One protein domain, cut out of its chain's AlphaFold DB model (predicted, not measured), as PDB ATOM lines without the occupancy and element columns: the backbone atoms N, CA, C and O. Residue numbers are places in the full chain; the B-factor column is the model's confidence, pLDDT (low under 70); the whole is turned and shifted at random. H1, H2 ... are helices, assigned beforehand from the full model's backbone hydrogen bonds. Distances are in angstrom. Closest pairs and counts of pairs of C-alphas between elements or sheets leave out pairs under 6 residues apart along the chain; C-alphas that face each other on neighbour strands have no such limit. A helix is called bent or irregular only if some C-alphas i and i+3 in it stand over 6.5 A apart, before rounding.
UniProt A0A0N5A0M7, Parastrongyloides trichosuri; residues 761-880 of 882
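This is residues 761 to 880 of the 882 residues of a protein of Parastrongyloides trichosuri (UniProt A0A0N5A0M7). The longest helix, H4, runs through the middle of a small all-helix body; H1 runs beside it the same way and the kinked H3 runs the opposite way, the three centres making a loose triangle. H5 crosses the later part of H4, the short H6 packs on H3, and H7 lies beyond H5, its residues 874 to 880 sticking out as a free end. The printed part has 120 residues with seven named helices, H1 to H7 in order along the chain, and no named strand. It is compact, with a radius of gyration of the C-alphas of 14.7 A and spans of 39 by 37 by 23 A.

H4, residues 807 to 828, is 31.8 A long from its first C-alpha at (413.513, 263.706, 383.505) to its last. H1, residues 761 to 773, begins with C-alpha 761 at (412.294, 252.514, 375.635) and is 18.5 A long. H3, residues 784 to 802, measures 25.0 A; it is irregular, with C-alphas 790 and 793 being 7.3 A apart, and has a kink of 52 degrees near residue 791. H5, residues 836 to 849, measures 20.2 A. H7, residues 867 to 880, measures 20.1 A and ends with C-alpha 880 at (402.481, 283.136, 396.697). H2, residues 776 to 779, and H6, residues 855 to 858, are short.

H1, H3 and H4 form an up-and-down bundle, each helix running against the one before it. Residues 810 to 820 of H4 touch H1 at a shallow tilt of 16 degrees; the closest C-alphas, of Lys 764 and Ala 813, are 6.2 A apart. H3 and H4 are close but not clearly touching, the closest C-alphas being those of Tyr 802 and Leu 810 at 6.8 A. H1 and H3 are near each other. Residues 818 to 826 of H4 touch H5, closest at the C-alphas of Ser 822 and Ile 840, 5.3 A; at 72 degrees they are only just about perpendicular. Residues 792 to 799 of H3 touch H6, with the C-alphas of Asn 792 and Ala 855 closest at 5.6 A. H2 is close but not clearly touching to H4, the C-alphas of Arg 776 and Trp 824 being closest at 6.7 A. H7 is close but not clearly touching to H5, with the C-alphas of Asp 845 and Asn 869 closest at 6.8 A, and is apart from H4. In H1 and H5 every O i to N i+4 pair is within hydrogen-bond range, against 13 of 15 in H3, 13 of 18 in H4 and 9 of 10 in H7; H2 and H6 are too short for such a pair.

The C-alphas of Lys 762 and Arg 879 are the two farthest apart, at 42.9 A. The printed part has no cut and no long link. The mean pLDDT of the printed part is 88.6; residues 870 to 880 are under 70.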
ATOM      1  N   ASN A 761     413.597 253.130 375.907       92.25
ATOM      2  CA  ASN A 761     412.294 252.514 375.635       92.25
ATOM      3  C   ASN A 761     412.168 251.125 376.279       92.25
ATOM      4  O   ASN A 761     411.102 250.771 376.788       92.25
ATOM      5  N   LYS A 762     413.271 250.366 376.340       91.56
ATOM      6  CA  LYS A 762     413.347 249.078 377.042       91.56
ATOM      7  C   LYS A 762     413.097 249.247 378.545       91.56
ATOM      8  O   LYS A 762     412.298 248.507 379.118       91.56
ATOM      9  N   SER A 763     413.712 250.253 379.169       93.19
ATOM     10  CA  SER A 763     413.492 250.591 380.581       93.19
ATOM     11  C   SER A 763     412.055 251.065 380.841       93.19
ATOM     12  O   SER A 763     411.407 250.577 381.766       93.19
ATOM     13  N   LYS A 764     411.497 251.933 379.979       93.75
ATOM     14  CA  LYS A 764     410.084 252.360 380.054       93.75
ATOM     15  C   LYS A 764     409.131 251.161 379.979       93.75
ATOM     16  O   LYS A 764     408.189 251.079 380.767       93.75
ATOM     17  N   LYS A 765     409.385 250.212 379.070       92.25
ATOM     18  CA  LYS A 765     408.579 248.990 378.925       92.25
ATOM     19  C   LYS A 765     408.588 248.153 380.209       92.25
ATOM     20  O   LYS A 765     407.513 247.777 380.668       92.25
ATOM     21  N   LYS A 766     409.755 247.958 380.837       91.62
ATOM     22  CA  LYS A 766     409.878 247.254 382.130       91.62
ATOM     23  C   LYS A 766     409.084 247.936 383.247       91.62
ATOM     24  O   LYS A 766     408.358 247.267 383.977       91.62
ATOM     25  N   ILE A 767     409.158 249.266 383.343       93.75
ATOM     26  CA  ILE A 767     408.341 250.047 384.287       93.75
ATOM     27  C   ILE A 767     406.849 249.785 384.041       93.75
ATOM     28  O   ILE A 767     406.087 249.530 384.971       93.75
ATOM     29  N   TRP A 768     406.406 249.800 382.781       92.62
ATOM     30  CA  TRP A 768     405.003 249.547 382.452       92.62
ATOM     31  C   TRP A 768     404.557 248.120 382.770       92.62
ATOM     32  O   TRP A 768     403.422 247.931 383.203       92.62
ATOM     33  N   GLU A 769     405.416 247.128 382.561       91.81
ATOM     34  CA  GLU A 769     405.160 245.737 382.937       91.81
ATOM     35  C   GLU A 769     405.030 245.582 384.456       91.81
ATOM     36  O   GLU A 769     404.081 244.945 384.912       91.81
ATOM     37  N   ALA A 770     405.889 246.239 385.239       92.62
ATOM     38  CA  ALA A 770     405.765 246.276 386.696       92.62
ATOM     39  C   ALA A 770     404.429 246.906 387.140       92.62
ATOM     40  O   ALA A 770     403.672 246.288 387.884       92.62
ATOM     41  N   ILE A 771     404.065 248.073 386.588       91.81
ATOM     42  CA  ILE A 771     402.780 248.745 386.880       91.81
ATOM     43  C   ILE A 771     401.573 247.862 386.504       91.81
ATOM     44  O   ILE A 771     400.509 247.906 387.135       91.81
ATOM     45  N   ARG A 772     401.693 247.061 385.437       89.50
ATOM     46  CA  ARG A 772     400.636 246.125 385.031       89.50
ATOM     47  C   ARG A 772     400.441 245.023 386.069       89.50
ATOM     48  O   ARG A 772     399.281 244.765 386.387       89.50
ATOM     49  N   LYS A 773     401.530 244.453 386.598       90.25
ATOM     50  CA  LYS A 773     401.522 243.351 387.574       90.25
ATOM     51  C   LYS A 773     400.930 243.723 388.935       90.25
ATOM     52  O   LYS A 773     400.424 242.839 389.612       90.25
ATOM     53  N   TRP A 774     400.932 245.001 389.316       90.88
ATOM     54  CA  TRP A 774     400.304 245.439 390.566       90.88
ATOM     55  C   TRP A 774     398.826 245.027 390.657       90.88
ATOM     56  O   TRP A 774     398.028 245.314 389.743       90.88
ATOM     57  N   ASN A 775     398.483 244.353 391.762       81.62
ATOM     58  CA  ASN A 775     397.194 243.703 391.967       81.62
ATOM     59  C   ASN A 775     396.104 244.721 392.313       81.62
ATOM     60  O   ASN A 775     395.826 245.047 393.463       81.62
ATOM     61  N   ARG A 776     395.425 245.186 391.269       75.38
ATOM     62  CA  ARG A 776     394.325 246.142 391.395       75.38
ATOM     63  C   ARG A 776     393.121 245.579 392.161       75.38
ATOM     64  O   ARG A 776     392.424 246.362 392.791       75.38
ATOM     65  N   GLY A 777     392.857 244.271 392.076       75.50
ATOM     66  CA  GLY A 777     391.714 243.649 392.757       75.50
ATOM     67  C   GLY A 777     391.855 243.744 394.272       75.50
ATOM     68  O   GLY A 777     390.927 244.174 394.949       75.50
ATOM     69  N   TYR A 778     393.061 243.462 394.767       82.81
ATOM     70  CA  TYR A 778     393.441 243.679 396.160       82.81
ATOM     71  C   TYR A 778     393.331 245.159 396.562       82.81
ATOM     72  O   TYR A 778     392.713 245.485 397.572       82.81
ATOM     73  N   TRP A 779     393.816 246.082 395.722       86.19
ATOM     74  CA  TRP A 779     393.797 247.517 396.031       86.19
ATOM     75  C   TRP A 779     392.413 248.099 396.334       86.19
ATOM     76  O   TRP A 779     392.313 249.094 397.047       86.19
ATOM     77  N   VAL A 780     391.329 247.526 395.801       85.44
ATOM     78  CA  VAL A 780     389.965 248.004 396.096       85.44
ATOM     79  C   VAL A 780     389.634 247.886 397.592       85.44
ATOM     80  O   VAL A 780     388.850 248.692 398.095       85.44
ATOM     81  N   GLN A 781     390.256 246.934 398.295       86.94
ATOM     82  CA  GLN A 781     390.020 246.647 399.712       86.94
ATOM     83  C   GLN A 781     390.803 247.569 400.661       86.94
ATOM     84  O   GLN A 781     390.389 247.739 401.800       86.94
ATOM     85  N   ILE A 782     391.864 248.224 400.182       89.62
ATOM     86  CA  ILE A 782     392.766 249.055 400.996       89.62
ATOM     87  C   ILE A 782     392.645 250.551 400.674       89.62
ATOM     88  O   ILE A 782     392.058 250.965 399.664       89.62
ATOM     89  N   THR A 783     393.134 251.393 401.578       90.69
ATOM     90  CA  THR A 783     393.172 252.860 401.495       90.69
ATOM     91  C   THR A 783     394.180 253.362 400.457       90.69
ATOM     92  O   THR A 783     394.960 252.603 399.890       90.69
ATOM     93  N   LEU A 784     394.121 254.659 400.136       91.81
ATOM     94  CA  LEU A 784     395.051 255.239 399.163       91.81
ATOM     95  C   LEU A 784     396.468 255.351 399.745       91.81
ATOM     96  O   LEU A 784     397.443 255.271 399.005       91.81
ATOM     97  N   GLU A 785     396.545 255.541 401.057       94.25
ATOM     98  CA  GLU A 785     397.750 255.613 401.868       94.25
ATOM     99  C   GLU A 785     398.493 254.275 401.878       94.25
ATOM    100  O   GLU A 785     399.664 254.244 401.514       94.25
ATOM    101  N   GLU A 786     397.795 253.168 402.134       93.19
ATOM    102  CA  GLU A 786     398.382 251.818 402.087       93.19
ATOM    103  C   GLU A 786     398.897 251.467 400.680       93.19
ATOM    104  O   GLU A 786     399.984 250.911 400.526       93.19
ATOM    105  N   ILE A 787     398.169 251.859 399.623       94.00
ATOM    106  CA  ILE A 787     398.657 251.697 398.241       94.00
ATOM    107  C   ILE A 787     399.953 252.486 398.039       94.00
ATOM    108  O   ILE A 787     400.865 252.014 397.360       94.00
ATOM    109  N   ALA A 788     400.030 253.704 398.579       94.56
ATOM    110  CA  ALA A 788     401.210 254.542 398.457       94.56
ATOM    111  C   ALA A 788     402.415 253.935 399.185       94.56
ATOM    112  O   ALA A 788     403.495 253.905 398.603       94.56
ATOM    113  N   GLU A 789     402.235 253.401 400.393       94.44
ATOM    114  CA  GLU A 789     403.282 252.688 401.137       94.44
ATOM    115  C   GLU A 789     403.838 251.492 400.351       94.44
ATOM    116  O   GLU A 789     405.056 251.336 400.261       94.44
ATOM    117  N   GLU A 790     402.970 250.719 399.685       92.56
ATOM    118  CA  GLU A 790     403.370 249.561 398.873       92.56
ATOM    119  C   GLU A 790     404.226 249.963 397.655       92.56
ATOM    120  O   GLU A 790     405.245 249.334 397.355       92.56
ATOM    121  N   ILE A 791     403.831 251.014 396.920       94.69
ATOM    122  CA  ILE A 791     404.449 251.329 395.618       94.69
ATOM    123  C   ILE A 791     405.500 252.444 395.661       94.69
ATOM    124  O   ILE A 791     406.329 252.530 394.749       94.69
ATOM    125  N   ASN A 792     405.494 253.310 396.678       96.19
ATOM    126  CA  ASN A 792     406.401 254.459 396.757       96.19
ATOM    127  C   ASN A 792     407.885 254.080 396.723       96.19
ATOM    128  O   ASN A 792     408.606 254.741 395.972       96.19
ATOM    129  N   PRO A 793     408.368 253.039 397.431       95.75
ATOM    130  CA  PRO A 793     409.778 252.651 397.364       95.75
ATOM    131  C   PRO A 793     410.233 252.340 395.929       95.75
ATOM    132  O   PRO A 793     411.287 252.798 395.483       95.75
ATOM    133  N   VAL A 794     409.389 251.641 395.160       95.12
ATOM    134  CA  VAL A 794     409.661 251.289 393.758       95.12
ATOM    135  C   VAL A 794     409.676 252.535 392.869       95.12
ATOM    136  O   VAL A 794     410.599 252.731 392.076       95.12
ATOM    137  N   ILE A 795     408.671 253.405 393.012       95.69
ATOM    138  CA  ILE A 795     408.563 254.640 392.223       95.69
ATOM    139  C   ILE A 795     409.730 255.581 392.528       95.69
ATOM    140  O   ILE A 795     410.313 256.153 391.605       95.69
ATOM    141  N   GLN A 796     410.087 255.729 393.804       96.19
ATOM    142  CA  GLN A 796     411.204 256.560 394.229       96.19
ATOM    143  C   GLN A 796     412.523 256.025 393.666       96.19
ATOM    144  O   GLN A 796     413.324 256.812 393.171       96.19
ATOM    145  N   GLY A 797     412.718 254.702 393.636       95.06
ATOM    146  CA  GLY A 797     413.856 254.076 392.960       95.06
ATOM    147  C   GLY A 797     413.924 254.423 391.469       95.06
ATOM    148  O   GLY A 797     414.978 254.827 390.973       95.06
ATOM    149  N   TRP A 798     412.796 254.353 390.751       96.12
ATOM    150  CA  TRP A 798     412.742 254.765 389.341       96.12
ATOM    151  C   TRP A 798     413.061 256.249 389.148       96.12
ATOM    152  O   TRP A 798     413.770 256.589 388.205       96.12
ATOM    153  N   ILE A 799     412.564 257.127 390.023       95.69
ATOM    154  CA  ILE A 799     412.845 258.570 389.975       95.69
ATOM    155  C   ILE A 799     414.322 258.843 390.257       95.69
ATOM    156  O   ILE A 799     414.958 259.555 389.485       95.69
ATOM    157  N   ASN A 800     414.883 258.243 391.306       95.50
ATOM    158  CA  ASN A 800     416.282 258.425 391.681       95.50
ATOM    159  C   ASN A 800     417.218 257.972 390.556       95.50
ATOM    160  O   ASN A 800     418.180 258.665 390.236       95.50
ATOM    161  N   TYR A 801     416.921 256.833 389.919       95.50
ATOM    162  CA  TYR A 801     417.778 256.305 388.865       95.50
ATOM    163  C   TYR A 801     417.562 256.985 387.512       95.50
ATOM    164  O   TYR A 801     418.538 257.404 386.899       95.50
ATOM    165  N   TYR A 802     416.322 257.098 387.022       96.00
ATOM    166  CA  TYR A 802     416.017 257.583 385.665       96.00
ATOM    167  C   TYR A 802     415.709 259.083 385.581       96.00
ATOM    168  O   TYR A 802     415.607 259.628 384.483       96.00
ATOM    169  N   GLY A 803     415.518 259.760 386.716       92.94
ATOM    170  CA  GLY A 803     415.192 261.186 386.767       92.94
ATOM    171  C   GLY A 803     416.396 262.114 386.593       92.94
ATOM    172  O   GLY A 803     416.194 263.295 386.323       92.94
ATOM    173  N   LYS A 804     417.631 261.597 386.707       92.19
ATOM    174  CA  LYS A 804     418.867 262.402 386.695       92.19
ATOM    175  C   LYS A 804     419.089 263.153 385.378       92.19
ATOM    176  O   LYS A 804     419.477 264.318 385.403       92.19
ATOM    177  N   TYR A 805     418.823 262.515 384.235       90.81
ATOM    178  CA  TYR A 805     418.995 263.118 382.909       90.81
ATOM    179  C   TYR A 805     417.688 263.088 382.116       90.81
ATOM    180  O   TYR A 805     417.031 262.051 382.036       90.81
ATOM    181  N   TYR A 806     417.312 264.229 381.520       87.44
ATOM    182  CA  TYR A 806     416.082 264.379 380.725       87.44
ATOM    183  C   TYR A 806     414.830 263.811 381.416       87.44
ATOM    184  O   TYR A 806     414.035 263.072 380.833       87.44
ATOM    185  N   GLY A 807     414.614 264.203 382.677       86.31
ATOM    186  CA  GLY A 807     413.513 263.706 383.505       86.31
ATOM    187  C   GLY A 807     412.104 263.925 382.928       86.31
ATOM    188  O   GLY A 807     411.157 263.299 383.404       86.31
ATOM    189  N   SER A 808     411.940 264.764 381.898       88.25
ATOM    190  CA  SER A 808     410.693 264.921 381.135       88.25
ATOM    191  C   SER A 808     410.223 263.609 380.496       88.25
ATOM    192  O   SER A 808     409.040 263.289 380.583       88.25
ATOM    193  N   GLU A 809     411.142 262.812 379.954       90.19
ATOM    194  CA  GLU A 809     410.863 261.515 379.316       90.19
ATOM    195  C   GLU A 809     410.382 260.462 380.326       90.19
ATOM    196  O   GLU A 809     409.591 259.574 379.994       90.19
ATOM    197  N   LEU A 810     410.820 260.573 381.586       93.19
ATOM    198  CA  LEU A 810     410.342 259.726 382.678       93.19
ATOM    199  C   LEU A 810     408.899 260.075 383.075       93.19
ATOM    200  O   LEU A 810     408.130 259.179 383.437       93.19
ATOM    201  N   LYS A 811     408.492 261.351 382.966       92.00
ATOM    202  CA  LYS A 811     407.129 261.784 383.331       92.00
ATOM    203  C   LYS A 811     406.067 261.019 382.542       92.00
ATOM    204  O   LYS A 811     405.025 260.695 383.107       92.00
ATOM    205  N   ASP A 812     406.330 260.679 381.280       87.19
ATOM    206  CA  ASP A 812     405.423 259.868 380.458       87.19
ATOM    207  C   ASP A 812     405.166 258.484 381.065       87.19
ATOM    208  O   ASP A 812     404.024 258.015 381.103       87.19
ATOM    209  N   ALA A 813     406.215 257.833 381.578       89.31
ATOM    210  CA  ALA A 813     406.087 256.534 382.223       89.31
ATOM    211  C   ALA A 813     405.335 256.642 383.556       89.31
ATOM    212  O   ALA A 813     404.413 255.862 383.802       89.31
ATOM    213  N   LEU A 814     405.648 257.658 384.366       93.38
ATOM    214  CA  LEU A 814     404.996 257.894 385.657       93.38
ATOM    215  C   LEU A 814     403.515 258.286 385.516       93.38
ATOM    216  O   LEU A 814     402.693 257.892 386.341       93.38
ATOM    217  N   ARG A 815     403.112 258.978 384.437       92.38
ATOM    218  CA  ARG A 815     401.689 259.289 384.173       92.38
ATOM    219  C   ARG A 815     400.818 258.033 384.080       92.38
ATOM    220  O   ARG A 815     399.637 258.082 384.432       92.38
ATOM    221  N   ARG A 816     401.378 256.886 383.678       91.88
ATOM    222  CA  ARG A 816     400.638 255.612 383.647       91.88
ATOM    223  C   ARG A 816     400.228 255.117 385.029       91.88
ATOM    224  O   ARG A 816     399.192 254.463 385.138       91.88
ATOM    225  N   ILE A 817     400.968 255.486 386.071       93.88
ATOM    226  CA  ILE A 817     400.608 255.192 387.461       93.88
ATOM    227  C   ILE A 817     399.294 255.899 387.802       93.88
ATOM    228  O   ILE A 817     398.353 255.260 388.261       93.88
ATOM    229  N   ASN A 818     399.152 257.180 387.439       94.19
ATOM    230  CA  ASN A 818     397.896 257.917 387.619       94.19
ATOM    231  C   ASN A 818     396.731 257.291 386.828       94.19
ATOM    232  O   ASN A 818     395.591 257.273 387.295       94.19
ATOM    233  N   HIS A 819     396.985 256.722 385.645       91.19
ATOM    234  CA  HIS A 819     395.962 255.958 384.923       91.19
ATOM    235  C   HIS A 819     395.537 254.676 385.652       91.19
ATOM    236  O   HIS A 819     394.349 254.357 385.659       91.19
ATOM    237  N   LYS A 820     396.463 253.954 386.288       91.06
ATOM    238  CA  LYS A 820     396.133 252.786 387.118       91.06
ATOM    239  C   LYS A 820     395.360 253.202 388.381       91.06
ATOM    240  O   LYS A 820     394.294 252.646 388.633       91.06
ATOM    241  N   LEU A 821     395.811 254.237 389.089       93.06
ATOM    242  CA  LEU A 821     395.139 254.779 390.278       93.06
ATOM    243  C   LEU A 821     393.739 255.330 389.954       93.06
ATOM    244  O   LEU A 821     392.783 255.077 390.677       93.06
ATOM    245  N   SER A 822     393.557 256.014 388.822       92.25
ATOM    246  CA  SER A 822     392.218 256.459 388.397       92.25
ATOM    247  C   SER A 822     391.281 255.295 388.057       92.25
ATOM    248  O   SER A 822     390.074 255.423 388.247       92.25
ATOM    249  N   ARG A 823     391.794 254.142 387.598       90.06
ATOM    250  CA  ARG A 823     390.977 252.921 387.468       90.06
ATOM    251  C   ARG A 823     390.574 252.378 388.835       90.06
ATOM    252  O   ARG A 823     389.408 252.043 388.999       90.06
ATOM    253  N   TRP A 824     391.484 252.382 389.807       92.38
ATOM    254  CA  TRP A 824     391.155 252.052 391.195       92.38
ATOM    255  C   TRP A 824     390.044 252.959 391.755       92.38
ATOM    256  O   TRP A 824     389.064 252.444 392.282       92.38
ATOM    257  N   VAL A 825     390.090 254.281 391.523       92.00
ATOM    258  CA  VAL A 825     389.001 255.206 391.923       92.00
ATOM    259  C   VAL A 825     387.653 254.779 391.329       92.00
ATOM    260  O   VAL A 825     386.633 254.816 392.016       92.00
ATOM    261  N   ARG A 826     387.624 254.362 390.056       92.06
ATOM    262  CA  ARG A 826     386.386 253.903 389.398       92.06
ATOM    263  C   ARG A 826     385.829 252.624 390.014       92.06
ATOM    264  O   ARG A 826     384.618 252.438 389.996       92.06
ATOM    265  N   GLU A 827     386.695 251.740 390.492       89.12
ATOM    266  CA  GLU A 827     386.314 250.446 391.063       89.12
ATOM    267  C   GLU A 827     385.886 250.589 392.527       89.12
ATOM    268  O   GLU A 827     384.823 250.087 392.894       89.12
ATOM    269  N   LYS A 828     386.640 251.362 393.321       89.69
ATOM    270  CA  LYS A 828     386.364 251.620 394.741       89.69
ATOM    271  C   LYS A 828     385.095 252.441 394.964       89.69
ATOM    272  O   LYS A 828     384.304 252.138 395.852       89.69
ATOM    273  N   PHE A 829     384.859 253.467 394.145       89.25
ATOM    274  CA  PHE A 829     383.727 254.374 394.328       89.25
ATOM    275  C   PHE A 829     382.655 254.152 393.253       89.25
ATOM    276  O   PHE A 829     382.832 254.528 392.090       89.25
ATOM    277  N   LYS A 830     381.494 253.601 393.654       84.31
ATOM    278  CA  LYS A 830     380.372 253.245 392.752       84.31
ATOM    279  C   LYS A 830     379.987 254.382 391.786       84.31
ATOM    280  O   LYS A 830     379.803 254.128 390.597       84.31
ATOM    281  N   GLY A 831     379.965 255.632 392.262       86.12
ATOM    282  CA  GLY A 831     379.602 256.820 391.471       86.12
ATOM    283  C   GLY A 831     380.574 257.199 390.341       86.12
ATOM    284  O   GLY A 831     380.244 258.042 389.510       86.12
ATOM    285  N   PHE A 832     381.759 256.583 390.269       88.62
ATOM    286  CA  PHE A 832     382.765 256.870 389.241       88.62
ATOM    287  C   PHE A 832     382.943 255.734 388.223       88.62
ATOM    288  O   PHE A 832     383.660 255.918 387.237       88.62
ATOM    289  N   ARG A 833     382.260 254.587 388.385       85.06
ATOM    290  CA  ARG A 833     382.438 253.375 387.556       85.06
ATOM    291  C   ARG A 833     382.417 253.644 386.050       85.06
ATOM    292  O   ARG A 833     383.309 253.179 385.340       85.06
ATOM    293  N   LYS A 834     381.465 254.443 385.559       88.44
ATOM    294  CA  LYS A 834     381.321 254.783 384.128       88.44
ATOM    295  C   LYS A 834     382.013 256.096 383.716       88.44
ATOM    296  O   LYS A 834     382.062 256.414 382.534       88.44
ATOM    297  N   HIS A 835     382.609 256.847 384.648       88.56
ATOM    298  CA  HIS A 835     383.078 258.218 384.402       88.56
ATOM    299  C   HIS A 835     384.596 258.379 384.571       88.56
ATOM    300  O   HIS A 835     385.084 258.858 385.596       88.56
ATOM    301  N   LYS A 836     385.358 258.038 383.521       89.50
ATOM    302  CA  LYS A 836     386.834 258.120 383.498       89.50
ATOM    303  C   LYS A 836     387.370 259.506 383.871       89.50
ATOM    304  O   LYS A 836     388.239 259.612 384.731       89.50
ATOM    305  N   THR A 837     386.839 260.564 383.262       90.00
ATOM    306  CA  THR A 837     387.296 261.942 383.504       90.00
ATOM    307  C   THR A 837     387.028 262.385 384.940       90.00
ATOM    308  O   THR A 837     387.916 262.926 385.594       90.00
ATOM    309  N   ARG A 838     385.841 262.077 385.483       90.06
ATOM    310  CA  ARG A 838     385.498 262.390 386.881       90.06
ATOM    311  C   ARG A 838     386.388 261.635 387.869       90.06
ATOM    312  O   ARG A 838     386.752 262.203 388.889       90.06
ATOM    313  N   ALA A 839     386.775 260.397 387.558       91.44
ATOM    314  CA  ALA A 839     387.698 259.627 388.388       91.44
ATOM    315  C   ALA A 839     389.117 260.222 388.397       91.44
ATOM    316  O   ALA A 839     389.739 260.301 389.454       91.44
ATOM    317  N   ILE A 840     389.613 260.689 387.243       92.56
ATOM    318  CA  ILE A 840     390.893 261.414 387.161       92.56
ATOM    319  C   ILE A 840     390.820 262.707 387.976       92.56
ATOM    320  O   ILE A 840     391.728 262.959 388.758       92.56
ATOM    321  N   HIS A 841     389.735 263.477 387.848       93.00
ATOM    322  CA  HIS A 841     389.526 264.691 388.641       93.00
ATOM    323  C   HIS A 841     389.484 264.405 390.138       93.00
ATOM    324  O   HIS A 841     390.150 265.100 390.890       93.00
ATOM    325  N   ARG A 842     388.784 263.345 390.562       92.25
ATOM    326  CA  ARG A 842     388.739 262.932 391.967       92.25
ATOM    327  C   ARG A 842     390.125 262.572 392.497       92.25
ATOM    328  O   ARG A 842     390.476 263.008 393.587       92.25
ATOM    329  N   LEU A 843     390.918 261.829 391.723       93.31
ATOM    330  CA  LEU A 843     392.310 261.534 392.069       93.31
ATOM    331  C   LEU A 843     393.166 262.811 392.100       93.31
ATOM    332  O   LEU A 843     394.007 262.968 392.976       93.31
ATOM    333  N   GLY A 844     392.945 263.738 391.165       92.38
ATOM    334  CA  GLY A 844     393.593 265.048 391.140       92.38
ATOM    335  C   GLY A 844     393.258 265.891 392.367       92.38
ATOM    336  O   GLY A 844     394.152 266.478 392.958       92.38
ATOM    337  N   ASP A 845     392.000 265.896 392.803       90.00
ATOM    338  CA  ASP A 845     391.564 266.580 394.021       90.00
ATOM    339  C   ASP A 845     392.229 265.966 395.270       90.00
ATOM    340  O   ASP A 845     392.681 266.700 396.146       90.00
ATOM    341  N   MET A 846     392.371 264.634 395.321       92.00
ATOM    342  CA  MET A 846     393.137 263.943 396.371       92.00
ATOM    343  C   MET A 846     394.621 264.342 396.349       92.00
ATOM    344  O   MET A 846     395.191 264.619 397.400       92.00
ATOM    345  N   ALA A 847     395.231 264.440 395.165       92.38
ATOM    346  CA  ALA A 847     396.622 264.868 395.002       92.38
ATOM    347  C   ALA A 847     396.848 266.351 395.344       92.38
ATOM    348  O   ALA A 847     397.967 266.748 395.651       92.38
ATOM    349  N   VAL A 848     395.811 267.189 395.292       88.88
ATOM    350  CA  VAL A 848     395.877 268.578 395.780       88.88
ATOM    351  C   VAL A 848     395.846 268.612 397.303       88.88
ATOM    352  O   VAL A 848     396.591 269.381 397.897       88.88
ATOM    353  N   ALA A 849     395.014 267.771 397.926       88.06
ATOM    354  CA  ALA A 849     394.916 267.677 399.380       88.06
ATOM    355  C   ALA A 849     396.169 267.051 400.019       88.06
ATOM    356  O   ALA A 849     396.629 267.527 401.050       88.06
ATOM    357  N   LYS A 850     396.731 266.004 399.400       91.44
ATOM    358  CA  LYS A 850     397.933 265.294 399.866       91.44
ATOM    359  C   LYS A 850     398.980 265.203 398.741       91.44
ATOM    360  O   LYS A 850     399.133 264.144 398.128       91.44
ATOM    361  N   PRO A 851     399.702 266.297 398.434       89.50
ATOM    362  CA  PRO A 851     400.626 266.358 397.295       89.50
ATOM    363  C   PRO A 851     401.843 265.439 397.411       89.50
ATOM    364  O   PRO A 851     402.391 265.036 396.385       89.50
ATOM    365  N   GLU A 852     402.230 265.089 398.636       92.56
ATOM    366  CA  GLU A 852     403.403 264.262 398.939       92.56
ATOM    367  C   GLU A 852     403.069 262.769 399.076       92.56
ATOM    368  O   GLU A 852     403.966 261.967 399.310       92.56
ATOM    369  N   LEU A 853     401.794 262.381 398.923       95.19
ATOM    370  CA  LEU A 853     401.351 261.010 399.186       95.19
ATOM    371  C   LEU A 853     402.049 259.987 398.287       95.19
ATOM    372  O   LEU A 853     402.462 258.936 398.759       95.19
ATOM    373  N   PHE A 854     402.206 260.305 397.001       96.38
ATOM    374  CA  PHE A 854     402.957 259.467 396.072       96.38
ATOM    375  C   PHE A 854     404.248 260.144 395.623       96.38
ATOM    376  O   PHE A 854     404.256 261.326 395.267       96.38
ATOM    377  N   ALA A 855     405.319 259.361 395.505       95.31
ATOM    378  CA  ALA A 855     406.627 259.836 395.057       95.31
ATOM    379  C   ALA A 855     406.564 260.561 393.695       95.31
ATOM    380  O   ALA A 855     407.168 261.618 393.507       95.31
ATOM    381  N   HIS A 856     405.768 260.066 392.737       95.25
ATOM    382  CA  HIS A 856     405.615 260.735 391.438       95.25
ATOM    383  C   HIS A 856     404.773 262.017 391.503       95.25
ATOM    384  O   HIS A 856     404.921 262.871 390.629       95.25
ATOM    385  N   TRP A 857     403.922 262.198 392.519       95.75
ATOM    386  CA  TRP A 857     403.202 263.459 392.747       95.75
ATOM    387  C   TRP A 857     404.114 264.538 393.320       95.75
ATOM    388  O   TRP A 857     404.047 265.683 392.853       95.75
ATOM    389  N   LYS A 858     405.002 264.159 394.248       93.38
ATOM    390  CA  LYS A 858     406.100 264.999 394.748       93.38
ATOM    391  C   LYS A 858     407.032 265.427 393.615       93.38
ATOM    392  O   LYS A 858     407.343 266.603 393.474       93.38
ATOM    393  N   TYR A 859     407.366 264.498 392.717       92.25
ATOM    394  CA  TYR A 859     408.152 264.759 391.502       92.25
ATOM    395  C   TYR A 859     407.431 265.642 390.452       92.25
ATOM    396  O   TYR A 859     407.994 265.989 389.413       92.25
ATOM    397  N   GLY A 860     406.169 266.016 390.690       91.00
ATOM    398  CA  GLY A 860     405.407 266.937 389.843       91.00
ATOM    399  C   GLY A 860     404.550 266.272 388.760       91.00
ATOM    400  O   GLY A 860     404.004 266.963 387.900       91.00
ATOM    401  N   VAL A 861     404.381 264.946 388.784       93.06
ATOM    402  CA  VAL A 861     403.507 264.195 387.861       93.06
ATOM    403  C   VAL A 861     402.149 263.946 388.517       93.06
ATOM    404  O   VAL A 861     401.802 262.831 388.910       93.06
ATOM    405  N   ARG A 862     401.355 265.011 388.640       92.94
ATOM    406  CA  ARG A 862     400.044 264.968 389.305       92.94
ATOM    407  C   ARG A 862     398.894 264.725 388.313       92.94
ATOM    408  O   ARG A 862     398.973 265.171 387.166       92.94
ATOM    409  N   PRO A 863     397.826 264.015 388.719       92.44
ATOM    410  CA  PRO A 863     396.607 263.912 387.928       92.44
ATOM    411  C   PRO A 863     395.895 265.267 387.844       92.44
ATOM    412  O   PRO A 863     396.020 266.112 388.727       92.44
ATOM    413  N   ALA A 864     395.132 265.478 386.772       89.81
ATOM    414  CA  ALA A 864     394.380 266.713 386.591       89.81
ATOM    415  C   ALA A 864     393.288 266.844 387.664       89.81
ATOM    416  O   ALA A 864     392.432 265.971 387.761       89.81
ATOM    417  N   ALA A 865     393.294 267.936 388.432       87.94
ATOM    418  CA  ALA A 865     392.248 268.254 389.407       87.94
ATOM    419  C   ALA A 865     390.973 268.793 388.735       87.94
ATOM    420  O   ALA A 865     391.003 269.263 387.584       87.94
ATOM    421  N   SER A 866     389.858 268.751 389.471       86.50
ATOM    422  CA  SER A 866     388.574 269.305 389.030       86.50
ATOM    423  C   SER A 866     388.670 270.814 388.739       86.50
ATOM    424  O   SER A 866     389.483 271.503 389.358       86.50
ATOM    425  N   PRO A 867     387.842 271.380 387.837       81.00
ATOM    426  CA  PRO A 867     387.878 272.812 387.516       81.00
ATOM    427  C   PRO A 867     387.747 273.734 388.740       81.00
ATOM    428  O   PRO A 867     388.428 274.756 388.812       81.00
ATOM    429  N   ARG A 868     386.932 273.342 389.732       76.88
ATOM    430  CA  ARG A 868     386.742 274.081 390.992       76.88
ATOM    431  C   ARG A 868     388.044 274.182 391.790       76.88
ATOM    432  O   ARG A 868     388.435 275.276 392.183       76.88
ATOM    433  N   ASN A 869     388.754 273.067 391.960       73.50
ATOM    434  CA  ASN A 869     390.044 273.059 392.651       73.50
ATOM    435  C   ASN A 869     391.172 273.641 391.797       73.50
ATOM    436  O   ASN A 869     392.090 274.248 392.334       73.50
ATOM    437  N   ARG A 870     391.095 273.534 390.467       69.12
ATOM    438  CA  ARG A 870     392.082 274.122 389.553       69.12
ATOM    439  C   ARG A 870     392.113 275.649 389.664       69.12
ATOM    440  O   ARG A 870     393.200 276.211 389.734       69.12
ATOM    441  N   LYS A 871     390.944 276.300 389.771       68.69
ATOM    442  CA  LYS A 871     390.846 277.743 390.064       68.69
ATOM    443  C   LYS A 871     391.491 278.092 391.410       68.69
ATOM    444  O   LYS A 871     392.283 279.023 391.465       68.69
ATOM    445  N   LYS A 872     391.227 277.302 392.459       67.75
ATOM    446  CA  LYS A 872     391.837 277.492 393.787       67.75
ATOM    447  C   LYS A 872     393.371 277.410 393.741       67.75
ATOM    448  O   LYS A 872     394.033 278.302 394.246       67.75
ATOM    449  N   ILE A 873     393.934 276.417 393.044       67.88
ATOM    450  CA  ILE A 873     395.394 276.264 392.881       67.88
ATOM    451  C   ILE A 873     396.016 277.469 392.169       67.88
ATOM    452  O   ILE A 873     397.091 277.912 392.560       67.88
ATOM    453  N   VAL A 874     395.375 277.976 391.110       68.44
ATOM    454  CA  VAL A 874     395.874 279.144 390.367       68.44
ATOM    455  C   VAL A 874     395.874 280.383 391.262       68.44
ATOM    456  O   VAL A 874     396.890 281.066 391.336       68.44
ATOM    457  N   VAL A 875     394.790 280.616 392.007       67.25
ATOM    458  CA  VAL A 875     394.691 281.725 392.971       67.25
ATOM    459  C   VAL A 875     395.748 281.604 394.076       67.25
ATOM    460  O   VAL A 875     396.453 282.570 394.344       67.25
ATOM    461  N   ASP A 876     395.939 280.416 394.653       66.25
ATOM    462  CA  ASP A 876     396.942 280.164 395.700       66.25
ATOM    463  C   ASP A 876     398.392 280.240 395.185       66.25
ATOM    464  O   ASP A 876     399.330 280.358 395.976       66.25
ATOM    465  N   ARG A 877     398.608 280.110 393.870       65.75
ATOM    466  CA  ARG A 877     399.925 280.276 393.239       65.75
ATOM    467  C   ARG A 877     400.222 281.743 392.961       65.75
ATOM    468  O   ARG A 877     401.341 282.168 393.205       65.75
ATOM    469  N   ILE A 878     399.220 282.496 392.506       68.19
ATOM    470  CA  ILE A 878     399.310 283.950 392.332       68.19
ATOM    471  C   ILE A 878     399.558 284.617 393.691       68.19
ATOM    472  O   ILE A 878     400.497 285.385 393.808       68.19
ATOM    473  N   ARG A 879     398.823 284.233 394.744       63.69
ATOM    474  CA  ARG A 879     399.009 284.735 396.125       63.69
ATOM    475  C   ARG A 879     400.353 284.408 396.787       63.69
ATOM    476  O   ARG A 879     400.608 284.908 397.868       63.69
ATOM    477  N   ARG A 880     401.127 283.476 396.226       60.91
ATOM    478  CA  ARG A 880     402.481 283.136 396.697       60.91
ATOM    479  C   ARG A 880     403.580 283.770 395.847       60.91
ATOM    480  O   ARG A 880     404.744 283.668 396.211       60.91
TER     481      ARG A 880